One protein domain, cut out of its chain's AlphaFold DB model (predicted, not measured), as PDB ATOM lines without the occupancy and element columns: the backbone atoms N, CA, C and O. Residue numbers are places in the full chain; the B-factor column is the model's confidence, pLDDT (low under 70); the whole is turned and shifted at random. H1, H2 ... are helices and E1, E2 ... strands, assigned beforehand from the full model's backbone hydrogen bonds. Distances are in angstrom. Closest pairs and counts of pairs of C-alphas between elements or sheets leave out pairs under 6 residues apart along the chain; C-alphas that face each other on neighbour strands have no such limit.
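This is residues 21 to 120 of the 126 residues of the protein "DSBA domain-containing protein" of Campylobacterales bacterium (UniProt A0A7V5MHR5). A small hairpin of two strands, E1 and E2, sits well away from a cluster of helices H1 to H4 gathered round H1, and the long helix H5 reaches from that cluster toward it like an arm. The printed part has 100 residues, with five named helices and then two antiparallel strands, order E1 - E2; the class is mostly helix. It is compact, with a radius of gyration of the C-alphas of 14.5 A and spans of 39 by 29 by 27 A.

E1 is residues 108 to 110, 6.7 A, and E2 is residues 113 to 115, 6.4 A, ending at C-alpha 115 (18.336, -5.770, -18.096). H5, residues 84 to 99, is 22.1 A long. H1, residues 27 to 39, is 18.1 A and begins at C-alpha 27 (-1.688, -0.748, -3.219). H2 is residues 43 to 51, 13.5 A; H3 is residues 61 to 72, 16.3 A; H4 is residues 78 to 81, 5.2 A.

E1 and E2 form a hairpin at 131 degrees, with N 110 and O 113 within hydrogen-bond range at 2.9 A. E1 and E2 are apart from H1. H5 touches H1 with residues 86 to 90 alone, about perpendicular at 79 degrees; the closest C-alphas, Lys 32 and Val 86, are 6.1 A apart. H1, the hub, forms a helical hairpin with H2 at a shallow tilt of 15 degrees, opposite ways; the closest C-alphas, Met 34 and Met 46, are 4.7 A apart. H1 touches H3 with residues 29 to 33 alone, at a steep tilt of 46 degrees, the closest C-alphas being Leu 29 and Ile 64, 7.0 A. H4 touches H1, the closest C-alphas being Lys 32 and Leu 81, 5.5 A. In H1, H3 and H5 every O i to N i+4 pair is within hydrogen-bond range, in H2 3 of 5; H4 is too short for such a pair.

The C-alphas farthest apart, Lys 62 and Glu 120, are 40.6 A apart. The printed part has no cut, no link is long, and no printed residue is under 70 in pLDDT.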
ATOM      1  N   LEU A  21       2.669   4.243  -2.636       92.44
ATOM      2  CA  LEU A  21       1.642   4.567  -1.631       92.44
ATOM      3  C   LEU A  21       1.206   6.039  -1.573       92.44
ATOM      4  O   LEU A  21       0.108   6.328  -1.116       92.44
ATOM      5  N   ARG A  22       2.038   6.974  -2.050       91.88
ATOM      6  CA  ARG A  22       1.687   8.406  -2.094       91.88
ATOM      7  C   ARG A  22       0.549   8.724  -3.065       91.88
ATOM      8  O   ARG A  22      -0.171   9.684  -2.836       91.88
ATOM      9  N   ILE A  23       0.430   7.959  -4.147       92.62
ATOM     10  CA  ILE A  23      -0.564   8.176  -5.213       92.62
ATOM     11  C   ILE A  23      -1.506   6.975  -5.386       92.62
ATOM     12  O   ILE A  23      -2.565   7.112  -5.984       92.62
ATOM     13  N   HIS A  24      -1.142   5.816  -4.827       92.94
ATOM     14  CA  HIS A  24      -1.928   4.583  -4.832       92.94
ATOM     15  C   HIS A  24      -1.961   3.953  -3.423       92.94
ATOM     16  O   HIS A  24      -1.342   2.905  -3.216       92.94
ATOM     17  N   PRO A  25      -2.612   4.569  -2.419       95.62
ATOM     18  CA  PRO A  25      -2.712   4.000  -1.069       95.62
ATOM     19  C   PRO A  25      -3.354   2.606  -1.040       95.62
ATOM     20  O   PRO A  25      -2.924   1.760  -0.252       95.62
ATOM     21  N   ALA A  26      -4.292   2.318  -1.948       95.44
ATOM     22  CA  ALA A  26      -4.917   1.002  -2.075       95.44
ATOM     23  C   ALA A  26      -3.897  -0.127  -2.327       95.44
ATOM     24  O   ALA A  26      -4.114  -1.281  -1.950       95.44
ATOM     25  N   ALA A  27      -2.747   0.206  -2.926       95.62
ATOM     26  CA  ALA A  27      -1.688  -0.748  -3.219       95.62
ATOM     27  C   ALA A  27      -1.000  -1.305  -1.961       95.62
ATOM     28  O   ALA A  27      -0.341  -2.337  -2.066       95.62
ATOM     29  N   ASP A  28      -1.152  -0.678  -0.784       96.44
ATOM     30  CA  ASP A  28      -0.592  -1.194   0.473       96.44
ATOM     31  C   ASP A  28      -1.158  -2.584   0.799       96.44
ATOM     32  O   ASP A  28      -0.435  -3.581   0.807       96.44
ATOM     33  N   LEU A  29      -2.476  -2.674   1.003       97.06
ATOM     34  CA  LEU A  29      -3.134  -3.937   1.342       97.06
ATOM     35  C   LEU A  29      -3.095  -4.943   0.189       97.06
ATOM     36  O   LEU A  29      -2.937  -6.139   0.440       97.06
ATOM     37  N   THR A  30      -3.170  -4.475  -1.058       97.31
ATOM     38  CA  THR A  30      -3.024  -5.346  -2.231       97.31
ATOM     39  C   THR A  30      -1.643  -5.997  -2.261       97.31
ATOM     40  O   THR A  30      -1.550  -7.214  -2.395       97.31
ATOM     41  N   THR A  31      -0.570  -5.237  -2.030       97.19
ATOM     42  CA  THR A  31       0.796  -5.787  -2.018       97.19
ATOM     43  C   THR A  31       1.021  -6.743  -0.847       97.19
ATOM     44  O   THR A  31       1.626  -7.806  -0.998       97.19
ATOM     45  N   LYS A  32       0.459  -6.429   0.321       98.06
ATOM     46  CA  LYS A  32       0.459  -7.334   1.479       98.06
ATOM     47  C   LYS A  32      -0.200  -8.679   1.154       98.06
ATOM     48  O   LYS A  32       0.320  -9.728   1.532       98.06
ATOM     49  N   ALA A  33      -1.302  -8.670   0.403       98.00
ATOM     50  CA  ALA A  33      -1.936  -9.897  -0.076       98.00
ATOM     51  C   ALA A  33      -1.057 -10.647  -1.092       98.00
ATOM     52  O   ALA A  33      -0.977 -11.876  -1.034       98.00
ATOM     53  N   MET A  34      -0.346  -9.934  -1.974       98.00
ATOM     54  CA  MET A  34       0.602 -10.539  -2.920       98.00
ATOM     55  C   MET A  34       1.705 -11.319  -2.198       98.00
ATOM     56  O   MET A  34       1.945 -12.473  -2.552       98.00
ATOM     57  N   HIS A  35       2.287 -10.770  -1.127       97.94
ATOM     58  CA  HIS A  35       3.261 -11.499  -0.306       97.94
ATOM     59  C   HIS A  35       2.675 -12.765   0.331       97.94
ATOM     60  O   HIS A  35       3.329 -13.810   0.342       97.94
ATOM     61  N   LEU A  36       1.430 -12.715   0.823       97.56
ATOM     62  CA  LEU A  36       0.764 -13.899   1.378       97.56
ATOM     63  C   LEU A  36       0.528 -14.986   0.320       97.56
ATOM     64  O   LEU A  36       0.672 -16.172   0.628       97.56
ATOM     65  N   PHE A  37       0.189 -14.612  -0.916       97.56
ATOM     66  CA  PHE A  37       0.080 -15.561  -2.026       97.56
ATOM     67  C   PHE A  37       1.442 -16.128  -2.433       97.56
ATOM     68  O   PHE A  37       1.584 -17.346  -2.546       97.56
ATOM     69  N   GLN A  38       2.453 -15.271  -2.585       94.81
ATOM     70  CA  GLN A  38       3.816 -15.671  -2.935       94.81
ATOM     71  C   GLN A  38       4.390 -16.655  -1.911       94.81
ATOM     72  O   GLN A  38       4.939 -17.685  -2.301       94.81
ATOM     73  N   LYS A  39       4.184 -16.406  -0.612       93.94
ATOM     74  CA  LYS A  39       4.585 -17.322   0.466       93.94
ATOM     75  C   LYS A  39       3.955 -18.713   0.322       93.94
ATOM     76  O   LYS A  39       4.591 -19.712   0.638       93.94
ATOM     77  N   LYS A  40       2.710 -18.788  -0.153       93.88
ATOM     78  CA  LYS A  40       1.997 -20.054  -0.394       93.88
ATOM     79  C   LYS A  40       2.361 -20.714  -1.730       93.88
ATOM     80  O   LYS A  40       1.828 -21.776  -2.031       93.88
ATOM     81  N   GLY A  41       3.217 -20.089  -2.541       92.06
ATOM     82  CA  GLY A  41       3.504 -20.531  -3.907       92.06
ATOM     83  C   GLY A  41       2.347 -20.300  -4.888       92.06
ATOM     84  O   GLY A  41       2.388 -20.799  -6.011       92.06
ATOM     85  N   ASP A  42       1.322 -19.534  -4.503       95.00
ATOM     86  CA  ASP A  42       0.159 -19.239  -5.343       95.00
ATOM     87  C   ASP A  42       0.450 -18.056  -6.275       95.00
ATOM     88  O   ASP A  42      -0.066 -16.943  -6.140       95.00
ATOM     89  N   ILE A  43       1.336 -18.308  -7.236       91.62
ATOM     90  CA  ILE A  43       1.791 -17.293  -8.189       91.62
ATOM     91  C   ILE A  43       0.635 -16.803  -9.069       91.62
ATOM     92  O   ILE A  43       0.612 -15.640  -9.464       91.62
ATOM     93  N   LYS A  44      -0.356 -17.658  -9.346       93.12
ATOM     94  CA  LYS A  44      -1.516 -17.305 -10.172       93.12
ATOM     95  C   LYS A  44      -2.334 -16.187  -9.527       93.12
ATOM     96  O   LYS A  44      -2.581 -15.174 -10.181       93.12
ATOM     97  N   ASN A  45      -2.735 -16.351  -8.266       96.50
ATOM     98  CA  ASN A  45      -3.530 -15.331  -7.583       96.50
ATOM     99  C   ASN A  45      -2.708 -14.091  -7.239       96.50
ATOM    100  O   ASN A  45      -3.217 -12.981  -7.375       96.50
ATOM    101  N   MET A  46      -1.429 -14.256  -6.884       96.06
ATOM    102  CA  MET A  46      -0.513 -13.124  -6.711       96.06
ATOM    103  C   MET A  46      -0.474 -12.243  -7.967       96.06
ATOM    104  O   MET A  46      -0.624 -11.028  -7.874       96.06
ATOM    105  N   MET A  47      -0.346 -12.853  -9.149       93.12
ATOM    106  CA  MET A  47      -0.298 -12.112 -10.408       93.12
ATOM    107  C   MET A  47      -1.626 -11.484 -10.798       93.12
ATOM    108  O   MET A  47      -1.628 -10.385 -11.344       93.12
ATOM    109  N   ALA A  48      -2.745 -12.140 -10.491       95.62
ATOM    110  CA  ALA A  48      -4.066 -11.578 -10.745       95.62
ATOM    111  C   ALA A  48      -4.264 -10.225 -10.038       95.62
ATOM    112  O   ALA A  48      -5.020  -9.393 -10.535       95.62
ATOM    113  N   LEU A  49      -3.571  -9.972  -8.921       95.81
ATOM    114  CA  LEU A  49      -3.664  -8.701  -8.200       95.81
ATOM    115  C   LEU A  49      -3.009  -7.513  -8.917       95.81
ATOM    116  O   LEU A  49      -3.369  -6.378  -8.614       95.81
ATOM    117  N   TYR A  50      -2.119  -7.735  -9.890       91.25
ATOM    118  CA  TYR A  50      -1.641  -6.643 -10.751       91.25
ATOM    119  C   TYR A  50      -2.751  -6.082 -11.653       91.25
ATOM    120  O   TYR A  50      -2.711  -4.905 -11.998       91.25
ATOM    121  N   ASP A  51      -3.759  -6.900 -11.972       91.81
ATOM    122  CA  ASP A  51      -4.936  -6.527 -12.766       91.81
ATOM    123  C   ASP A  51      -6.173  -6.297 -11.876       91.81
ATOM    124  O   ASP A  51      -7.317  -6.474 -12.321       91.81
ATOM    125  N   LEU A  52      -5.973  -6.014 -10.584       93.88
ATOM    126  CA  LEU A  52      -7.069  -5.717  -9.668       93.88
ATOM    127  C   LEU A  52      -7.673  -4.357 -10.030       93.88
ATOM    128  O   LEU A  52      -7.003  -3.330  -9.944       93.88
ATOM    129  N   PHE A  53      -8.950  -4.353 -10.413       89.06
ATOM    130  CA  PHE A  53      -9.682  -3.117 -10.653       89.06
ATOM    131  C   PHE A  53     -10.148  -2.545  -9.315       89.06
ATOM    132  O   PHE A  53     -10.999  -3.129  -8.647       89.06
ATOM    133  N   LEU A  54      -9.538  -1.438  -8.906       90.94
ATOM    134  CA  LEU A  54      -9.799  -0.766  -7.642       90.94
ATOM    135  C   LEU A  54      -9.381   0.697  -7.770       90.94
ATOM    136  O   LEU A  54      -8.363   0.989  -8.402       90.94
ATOM    137  N   GLU A  55     -10.136   1.601  -7.149       93.81
ATOM    138  CA  GLU A  55      -9.774   3.015  -7.122       93.81
ATOM    139  C   GLU A  55      -8.397   3.200  -6.457       93.81
ATOM    140  O   GLU A  55      -8.213   2.809  -5.301       93.81
ATOM    141  N   PRO A  56      -7.416   3.811  -7.151       92.06
ATOM    142  CA  PRO A  56      -6.085   4.103  -6.624       92.06
ATOM    143  C   PRO A  56      -6.049   4.666  -5.207       92.06
ATOM    144  O   PRO A  56      -5.200   4.283  -4.400       92.06
ATOM    145  N   THR A  57      -6.960   5.598  -4.938       95.38
ATOM    146  CA  THR A  57      -7.042   6.399  -3.721       95.38
ATOM    147  C   THR A  57      -7.878   5.744  -2.628       95.38
ATOM    148  O   THR A  57      -8.009   6.330  -1.554       95.38
ATOM    149  N   GLU A  58      -8.415   4.542  -2.861       96.69
ATOM    150  CA  GLU A  58      -9.159   3.807  -1.844       96.69
ATOM    151  C   GLU A  58      -8.268   3.522  -0.626       96.69
ATOM    152  O   GLU A  58      -7.105   3.125  -0.737       96.69
ATOM    153  N   THR A  59      -8.826   3.739   0.561       95.88
ATOM    154  CA  THR A  59      -8.144   3.559   1.851       95.88
ATOM    155  C   THR A  59      -8.922   2.659   2.800       95.88
ATOM    156  O   THR A  59      -8.357   2.192   3.790       95.88
ATOM    157  N   ASN A  60     -10.196   2.378   2.515       97.12
ATOM    158  CA  ASN A  60     -11.047   1.527   3.322       97.12
ATOM    159  C   ASN A  60     -10.601   0.061   3.205       97.12
ATOM    160  O   ASN A  60     -10.794  -0.569   2.161       97.12
ATOM    161  N   PRO A  61     -10.089  -0.548   4.291       96.44
ATOM    162  CA  PRO A  61      -9.594  -1.917   4.240       96.44
ATOM    163  C   PRO A  61     -10.653  -2.939   3.824       96.44
ATOM    164  O   PRO A  61     -10.313  -3.949   3.216       96.44
ATOM    165  N   LYS A  62     -11.931  -2.699   4.143       96.75
ATOM    166  CA  LYS A  62     -13.013  -3.636   3.815       96.75
ATOM    167  C   LYS A  62     -13.258  -3.707   2.311       96.75
ATOM    168  O   LYS A  62     -13.369  -4.813   1.791       96.75
ATOM    169  N   GLU A  63     -13.285  -2.562   1.631       97.00
ATOM    170  CA  GLU A  63     -13.469  -2.507   0.175       97.00
ATOM    171  C   GLU A  63     -12.269  -3.118  -0.550       97.00
ATOM    172  O   GLU A  63     -12.441  -3.938  -1.449       97.00
ATOM    173  N   ILE A  64     -11.049  -2.833  -0.083       97.62
ATOM    174  CA  ILE A  64      -9.830  -3.404  -0.671       97.62
ATOM    175  C   ILE A  64      -9.808  -4.935  -0.509       97.62
ATOM    176  O   ILE A  64      -9.571  -5.666  -1.472       97.62
ATOM    177  N   ILE A  65     -10.108  -5.450   0.690       97.25
ATOM    178  CA  ILE A  65     -10.178  -6.899   0.953       97.25
ATOM    179  C   ILE A  65     -11.283  -7.560   0.123       97.25
ATOM    180  O   ILE A  65     -11.096  -8.669  -0.383       97.25
ATOM    181  N   LYS A  66     -12.430  -6.891  -0.030       97.06
ATOM    182  CA  LYS A  66     -13.533  -7.370  -0.865       97.06
ATOM    183  C   LYS A  66     -13.107  -7.473  -2.331       97.06
ATOM    184  O   LYS A  66     -13.290  -8.536  -2.915       97.06
ATOM    185  N   ALA A  67     -12.461  -6.447  -2.879       97.19
ATOM    186  CA  ALA A  67     -11.954  -6.465  -4.251       97.19
ATOM    187  C   ALA A  67     -10.922  -7.592  -4.465       97.19
ATOM    188  O   ALA A  67     -11.001  -8.344  -5.439       97.19
ATOM    189  N   ILE A  68      -9.996  -7.785  -3.516       97.56
ATOM    190  CA  ILE A  68      -9.032  -8.902  -3.540       97.56
ATOM    191  C   ILE A  68      -9.762 -10.251  -3.583       97.56
ATOM    192  O   ILE A  68      -9.410 -11.122  -4.386       97.56
ATOM    193  N   LYS A  69     -10.794 -10.428  -2.750       97.31
ATOM    194  CA  LYS A  69     -11.612 -11.645  -2.726       97.31
ATOM    195  C   LYS A  69     -12.340 -11.865  -4.047       97.31
ATOM    196  O   LYS A  69     -12.346 -12.988  -4.538       97.31
ATOM    197  N   GLU A  70     -12.938 -10.832  -4.626       97.00
ATOM    198  CA  GLU A  70     -13.644 -10.928  -5.908       97.00
ATOM    199  C   GLU A  70     -12.697 -11.326  -7.047       97.00
ATOM    200  O   GLU A  70     -13.054 -12.149  -7.889       97.00
ATOM    201  N   LYS A  71     -11.459 -10.817  -7.038       97.25
ATOM    202  CA  LYS A  71     -10.454 -11.131  -8.062       97.25
ATOM    203  C   LYS A  71      -9.842 -12.527  -7.918       97.25
ATOM    204  O   LYS A  71      -9.520 -13.149  -8.928       97.25
ATOM    205  N   THR A  72      -9.636 -13.000  -6.688       96.94
ATOM    206  CA  THR A  72      -8.819 -14.203  -6.406       96.94
ATOM    207  C   THR A  72      -9.599 -15.375  -5.813       96.94
ATOM    208  O   THR A  72      -9.087 -16.489  -5.739       96.94
ATOM    209  N   GLY A  73     -10.826 -15.145  -5.343       96.62
ATOM    210  CA  GLY A  73     -11.622 -16.110  -4.580       96.62
ATOM    211  C   GLY A  73     -11.155 -16.316  -3.133       96.62
ATOM    212  O   GLY A  73     -11.816 -17.027  -2.376       96.62
ATOM    213  N   VAL A  74     -10.050 -15.692  -2.712       96.69
ATOM    214  CA  VAL A  74      -9.460 -15.874  -1.379       96.69
ATOM    215  C   VAL A  74      -9.746 -14.662  -0.505       96.69
ATOM    216  O   VAL A  74      -9.563 -13.519  -0.904       96.69
ATOM    217  N   THR A  75     -10.195 -14.915   0.723       95.62
ATOM    218  CA  THR A  75     -10.430 -13.860   1.716       95.62
ATOM    219  C   THR A  75      -9.262 -13.800   2.689       95.62
ATOM    220  O   THR A  75      -8.840 -14.831   3.209       95.62
ATOM    221  N   PHE A  76      -8.789 -12.590   2.976       96.56
ATOM    222  CA  PHE A  76      -7.820 -12.329   4.035       96.56
ATOM    223  C   PHE A  76      -8.463 -11.518   5.152       96.56
ATOM    224  O   PHE A  76      -9.326 -10.673   4.907       96.56
ATOM    225  N   THR A  77      -8.024 -11.748   6.384       97.38
ATOM    226  CA  THR A  77      -8.345 -10.846   7.489       97.38
ATOM    227  C   THR A  77      -7.366  -9.678   7.507       97.38
ATOM    228  O   THR A  77      -6.218  -9.793   7.069       97.38
ATOM    229  N   LEU A  78      -7.791  -8.547   8.075       96.50
ATOM    230  CA  LEU A  78      -6.898  -7.404   8.255       96.50
ATOM    231  C   LEU A  78      -5.670  -7.776   9.104       96.50
ATOM    232  O   LEU A  78      -4.560  -7.369   8.784       96.50
ATOM    233  N   ALA A  79      -5.852  -8.624  10.121       97.50
ATOM    234  CA  ALA A  79      -4.764  -9.118  10.960       97.50
ATOM    235  C   ALA A  79      -3.721  -9.929  10.169       97.50
ATOM    236  O   ALA A  79      -2.528  -9.788  10.417       97.50
ATOM    237  N   GLN A  80      -4.140 -10.739   9.186       97.38
ATOM    238  CA  GLN A  80      -3.203 -11.462   8.316       97.38
ATOM    239  C   GLN A  80      -2.378 -10.497   7.460       97.38
ATOM    240  O   GLN A  80      -1.154 -10.621   7.397       97.38
ATOM    241  N   LEU A  81      -3.038  -9.509   6.848       97.25
ATOM    242  CA  LEU A  81      -2.385  -8.500   6.005       97.25
ATOM    243  C   LEU A  81      -1.470  -7.560   6.805       97.25
ATOM    244  O   LEU A  81      -0.535  -6.989   6.250       97.25
ATOM    245  N   GLN A  82      -1.722  -7.401   8.102       96.25
ATOM    246  CA  GLN A  82      -0.931  -6.568   9.012       96.25
ATOM    247  C   GLN A  82       0.010  -7.370   9.920       96.25
ATOM    248  O   GLN A  82       0.572  -6.805  10.858       96.25
ATOM    249  N   SER A  83       0.189  -8.664   9.661       97.94
ATOM    250  CA  SER A  83       1.120  -9.492  10.426       97.94
ATOM    251  C   SER A  83       2.562  -8.993  10.283       97.94
ATOM    252  O   SER A  83       2.945  -8.438   9.250       97.94
ATOM    253  N   GLU A  84       3.376  -9.200  11.322       97.31
ATOM    254  CA  GLU A  84       4.785  -8.777  11.321       97.31
ATOM    255  C   GLU A  84       5.585  -9.414  10.187       97.31
ATOM    256  O   GLU A  84       6.421  -8.760   9.575       97.31
ATOM    257  N   GLU A  85       5.270 -10.658   9.831       96.31
ATOM    258  CA  GLU A  85       5.899 -11.333   8.698       96.31
ATOM    259  C   GLU A  85       5.674 -10.589   7.374       96.31
ATOM    260  O   GLU A  85       6.607 -10.398   6.597       96.31
ATOM    261  N   VAL A  86       4.444 -10.141   7.112       97.19
ATOM    262  CA  VAL A  86       4.134  -9.402   5.882       97.19
ATOM    263  C   VAL A  86       4.787  -8.021   5.906       97.19
ATOM    264  O   VAL A  86       5.304  -7.570   4.885       97.19
ATOM    265  N   LYS A  87       4.810  -7.350   7.065       96.62
ATOM    266  CA  LYS A  87       5.530  -6.076   7.220       96.62
ATOM    267  C   LYS A  87       7.025  -6.239   6.953       96.62
ATOM    268  O   LYS A  87       7.623  -5.374   6.315       96.62
ATOM    269  N   GLU A  88       7.614  -7.344   7.396       97.50
ATOM    270  CA  GLU A  88       9.018  -7.644   7.144       97.50
ATOM    271  C   GLU A  88       9.278  -7.927   5.660       97.50
ATOM    272  O   GLU A  88      10.224  -7.375   5.104       97.50
ATOM    273  N   ALA A  89       8.407  -8.681   4.982       96.62
ATOM    274  CA  ALA A  89       8.508  -8.894   3.535       96.62
ATOM    275  C   ALA A  89       8.476  -7.563   2.754       96.62
ATOM    276  O   ALA A  89       9.349  -7.303   1.927       96.62
ATOM    277  N   MET A  90       7.558  -6.660   3.113       96.69
ATOM    278  CA  MET A  90       7.495  -5.304   2.549       96.69
ATOM    279  C   MET A  90       8.790  -4.511   2.798       96.69
ATOM    280  O   MET A  90       9.265  -3.772   1.931       96.69
ATOM    281  N   ARG A  91       9.379  -4.643   3.994       96.69
ATOM    282  CA  ARG A  91      10.640  -3.977   4.352       96.69
ATOM    283  C   ARG A  91      11.809  -4.520   3.533       96.69
ATOM    284  O   ARG A  91      12.644  -3.731   3.090       96.69
ATOM    285  N   VAL A  92      11.858  -5.834   3.314       96.69
ATOM    286  CA  VAL A  92      12.865  -6.494   2.471       96.69
ATOM    287  C   VAL A  92      12.785  -5.977   1.037       96.69
ATOM    288  O   VAL A  92      13.814  -5.583   0.486       96.69
ATOM    289  N   ASP A  93      11.588  -5.867   0.462       96.25
ATOM    290  CA  ASP A  93      11.402  -5.332  -0.892       96.25
ATOM    291  C   ASP A  93      11.909  -3.890  -1.014       96.25
ATOM    292  O   ASP A  93      12.633  -3.539  -1.952       96.25
ATOM    293  N   MET A  94      11.608  -3.056  -0.018       94.75
ATOM    294  CA  MET A  94      12.090  -1.676   0.029       94.75
ATOM    295  C   MET A  94      13.609  -1.580   0.224       94.75
ATOM    296  O   MET A  94      14.249  -0.721  -0.390       94.75
ATOM    297  N   ALA A  95      14.203  -2.463   1.026       96.25
ATOM    298  CA  ALA A  95      15.654  -2.547   1.177       96.25
ATOM    299  C   ALA A  95      16.324  -2.981  -0.136       96.25
ATOM    300  O   ALA A  95      17.345  -2.413  -0.530       96.25
ATOM    301  N   MET A  96      15.722  -3.927  -0.861       94.75
ATOM    302  CA  MET A  96      16.214  -4.369  -2.164       94.75
ATOM    303  C   MET A  96      16.091  -3.277  -3.226       94.75
ATOM    304  O   MET A  96      17.044  -3.072  -3.976       94.75
ATOM    305  N   LYS A  97      15.002  -2.497  -3.233       94.12
ATOM    306  CA  LYS A  97      14.884  -1.291  -4.071       94.12
ATOM    307  C   LYS A  97      16.062  -0.340  -3.856       94.12
ATOM    308  O   LYS A  97      16.644   0.130  -4.831       94.12
ATOM    309  N   GLN A  98      16.402  -0.049  -2.599       93.94
ATOM    310  CA  GLN A  98      17.508   0.854  -2.262       93.94
ATOM    311  C   GLN A  98      18.859   0.263  -2.673       93.94
ATOM    312  O   GLN A  98      19.634   0.925  -3.361       93.94
ATOM    313  N   ARG A  99      19.113  -1.000  -2.311       93.88
ATOM    314  CA  ARG A  99      20.362  -1.709  -2.619       93.88
ATOM    315  C   ARG A  99      20.624  -1.802  -4.121       93.88
ATOM    316  O   ARG A  99      21.754  -1.610  -4.551       93.88
ATOM    317  N   LEU A 100      19.588  -2.103  -4.902       92.19
ATOM    318  CA  LEU A 100      19.662  -2.243  -6.357       92.19
ATOM    319  C   LEU A 100      19.464  -0.913  -7.098       92.19
ATOM    320  O   LEU A 100      19.440  -0.905  -8.326       92.19
ATOM    321  N   GLN A 101      19.301   0.197  -6.368       91.31
ATOM    322  CA  GLN A 101      19.086   1.538  -6.919       91.31
ATOM    323  C   GLN A 101      17.930   1.593  -7.935       91.31
ATOM    324  O   GLN A 101      17.997   2.278  -8.956       91.31
ATOM    325  N   VAL A 102      16.841   0.871  -7.655       93.62
ATOM    326  CA  VAL A 102      15.668   0.821  -8.535       93.62
ATOM    327  C   VAL A 102      14.892   2.133  -8.429       93.62
ATOM    328  O   VAL A 102      14.225   2.416  -7.428       93.62
ATOM    329  N   THR A 103      14.960   2.932  -9.490       89.00
ATOM    330  CA  THR A 103      14.294   4.241  -9.590       89.00
ATOM    331  C   THR A 103      12.951   4.188 -10.316       89.00
ATOM    332  O   THR A 103      12.126   5.077 -10.125       89.00
ATOM    333  N   GLY A 104      12.700   3.140 -11.103       88.31
ATOM    334  CA  GLY A 104      11.472   2.971 -11.876       88.31
ATOM    335  C   GLY A 104      11.042   1.512 -11.987       88.31
ATOM    336  O   GLY A 104      11.839   0.588 -11.814       88.31
ATOM    337  N   THR A 105       9.764   1.303 -12.279       89.50
ATOM    338  CA  THR A 105       9.160  -0.017 -12.485       89.50
ATOM    339  C   THR A 105       8.522  -0.093 -13.884       89.50
ATOM    340  O   THR A 105       8.068   0.929 -14.398       89.50
ATOM    341  N   PRO A 106       8.515  -1.267 -14.549       92.50
ATOM    342  CA  PRO A 106       9.219  -2.490 -14.158       92.50
ATOM    343  C   PRO A 106      10.741  -2.372 -14.367       92.50
ATOM    344  O   PRO A 106      11.200  -1.739 -15.321       92.50
ATOM    345  N   THR A 107      11.518  -3.028 -13.503       95.19
ATOM    346  CA  THR A 107      12.974  -3.214 -13.641       95.19
ATOM    347  C   THR A 107      13.268  -4.705 -13.532       95.19
ATOM    348  O   THR A 107      12.733  -5.368 -12.647       95.19
ATOM    349  N   ILE A 108      14.072  -5.237 -14.454       95.12
ATOM    350  CA  ILE A 108      14.396  -6.662 -14.546       95.12
ATOM    351  C   ILE A 108      15.894  -6.832 -14.332       95.12
ATOM    352  O   ILE A 108      16.690  -6.071 -14.880       95.12
ATOM    353  N   PHE A 109      16.262  -7.844 -13.556       94.69
ATOM    354  CA  PHE A 109      17.636  -8.300 -13.426       94.69
ATOM    355  C   PHE A 109      17.721  -9.750 -13.898       94.69
ATOM    356  O   PHE A 109      16.842 -10.547 -13.568       94.69
ATOM    357  N   ILE A 110      18.768 -10.082 -14.648       94.56
ATOM    358  CA  ILE A 110      19.110 -11.452 -15.046       94.56
ATOM    359  C   ILE A 110      20.469 -11.765 -14.432       94.56
ATOM    360  O   ILE A 110      21.422 -11.022 -14.651       94.56
ATOM    361  N   ASP A 111      20.532 -12.799 -13.593       92.88
ATOM    362  CA  ASP A 111      21.738 -13.195 -12.848       92.88
ATOM    363  C   ASP A 111      22.426 -12.022 -12.120       92.88
ATOM    364  O   ASP A 111      23.646 -11.887 -12.084       92.88
ATOM    365  N   GLY A 112      21.610 -11.130 -11.545       91.31
ATOM    366  CA  GLY A 112      22.065  -9.943 -10.812       91.31
ATOM    367  C   GLY A 112      22.439  -8.741 -11.686       91.31
ATOM    368  O   GLY A 112      22.676  -7.660 -11.147       91.31
ATOM    369  N   MET A 113      22.442  -8.879 -13.013       93.62
ATOM    370  CA  MET A 113      22.730  -7.791 -13.951       93.62
ATOM    371  C   MET A 113      21.447  -7.105 -14.418       93.62
ATOM    372  O   MET A 113      20.456  -7.762 -14.725       93.62
ATOM    373  N   TRP A 114      21.451  -5.772 -14.471       94.56
ATOM    374  CA  TRP A 114      20.282  -4.992 -14.878       94.56
ATOM    375  C   TRP A 114      20.008  -5.119 -16.386       94.56
ATOM    376  O   TRP A 114      20.755  -4.589 -17.210       94.56
ATOM    377  N   ASP A 115      18.873  -5.726 -16.736       94.75
ATOM    378  CA  ASP A 115      18.336  -5.770 -18.096       94.75
ATOM    379  C   ASP A 115      17.565  -4.475 -18.400       94.75
ATOM    380  O   ASP A 115      16.355  -4.351 -18.170       94.75
ATOM    381  N   LYS A 116      18.285  -3.483 -18.931       91.44
ATOM    382  CA  LYS A 116      17.723  -2.170 -19.294       91.44
ATOM    383  C   LYS A 116      16.636  -2.259 -20.368       91.44
ATOM    384  O   LYS A 116      15.701  -1.460 -20.354       91.44
ATOM    385  N   MET A 117      16.760  -3.211 -21.293       93.75
ATOM    386  CA  MET A 117      15.851  -3.349 -22.436       93.75
ATOM    387  C   MET A 117      14.623  -4.197 -22.109       93.75
ATOM    388  O   MET A 117      13.644  -4.152 -22.855       93.75
ATOM    389  N   ARG A 118      14.647  -4.933 -20.990       93.50
ATOM    390  CA  ARG A 118      13.597  -5.870 -20.570       93.50
ATOM    391  C   ARG A 118      13.357  -6.946 -21.629       93.50
ATOM    392  O   ARG A 118      12.213  -7.295 -21.935       93.50
ATOM    393  N   THR A 119      14.430  -7.430 -22.244       93.62
ATOM    394  CA  THR A 119      14.381  -8.437 -23.312       93.62
ATOM    395  C   THR A 119      15.454  -9.507 -23.187       93.62
ATOM    396  O   THR A 119      15.385 -10.487 -23.928       93.62
ATOM    397  N   GLU A 120      16.407  -9.393 -22.260       93.50
ATOM    398  CA  GLU A 120      17.510 -10.349 -22.142       93.50
ATOM    399  C   GLU A 120      17.040 -11.742 -21.741       93.50
ATOM    400  O   GLU A 120      17.570 -12.727 -22.249       93.50
TER     401      GLU A 120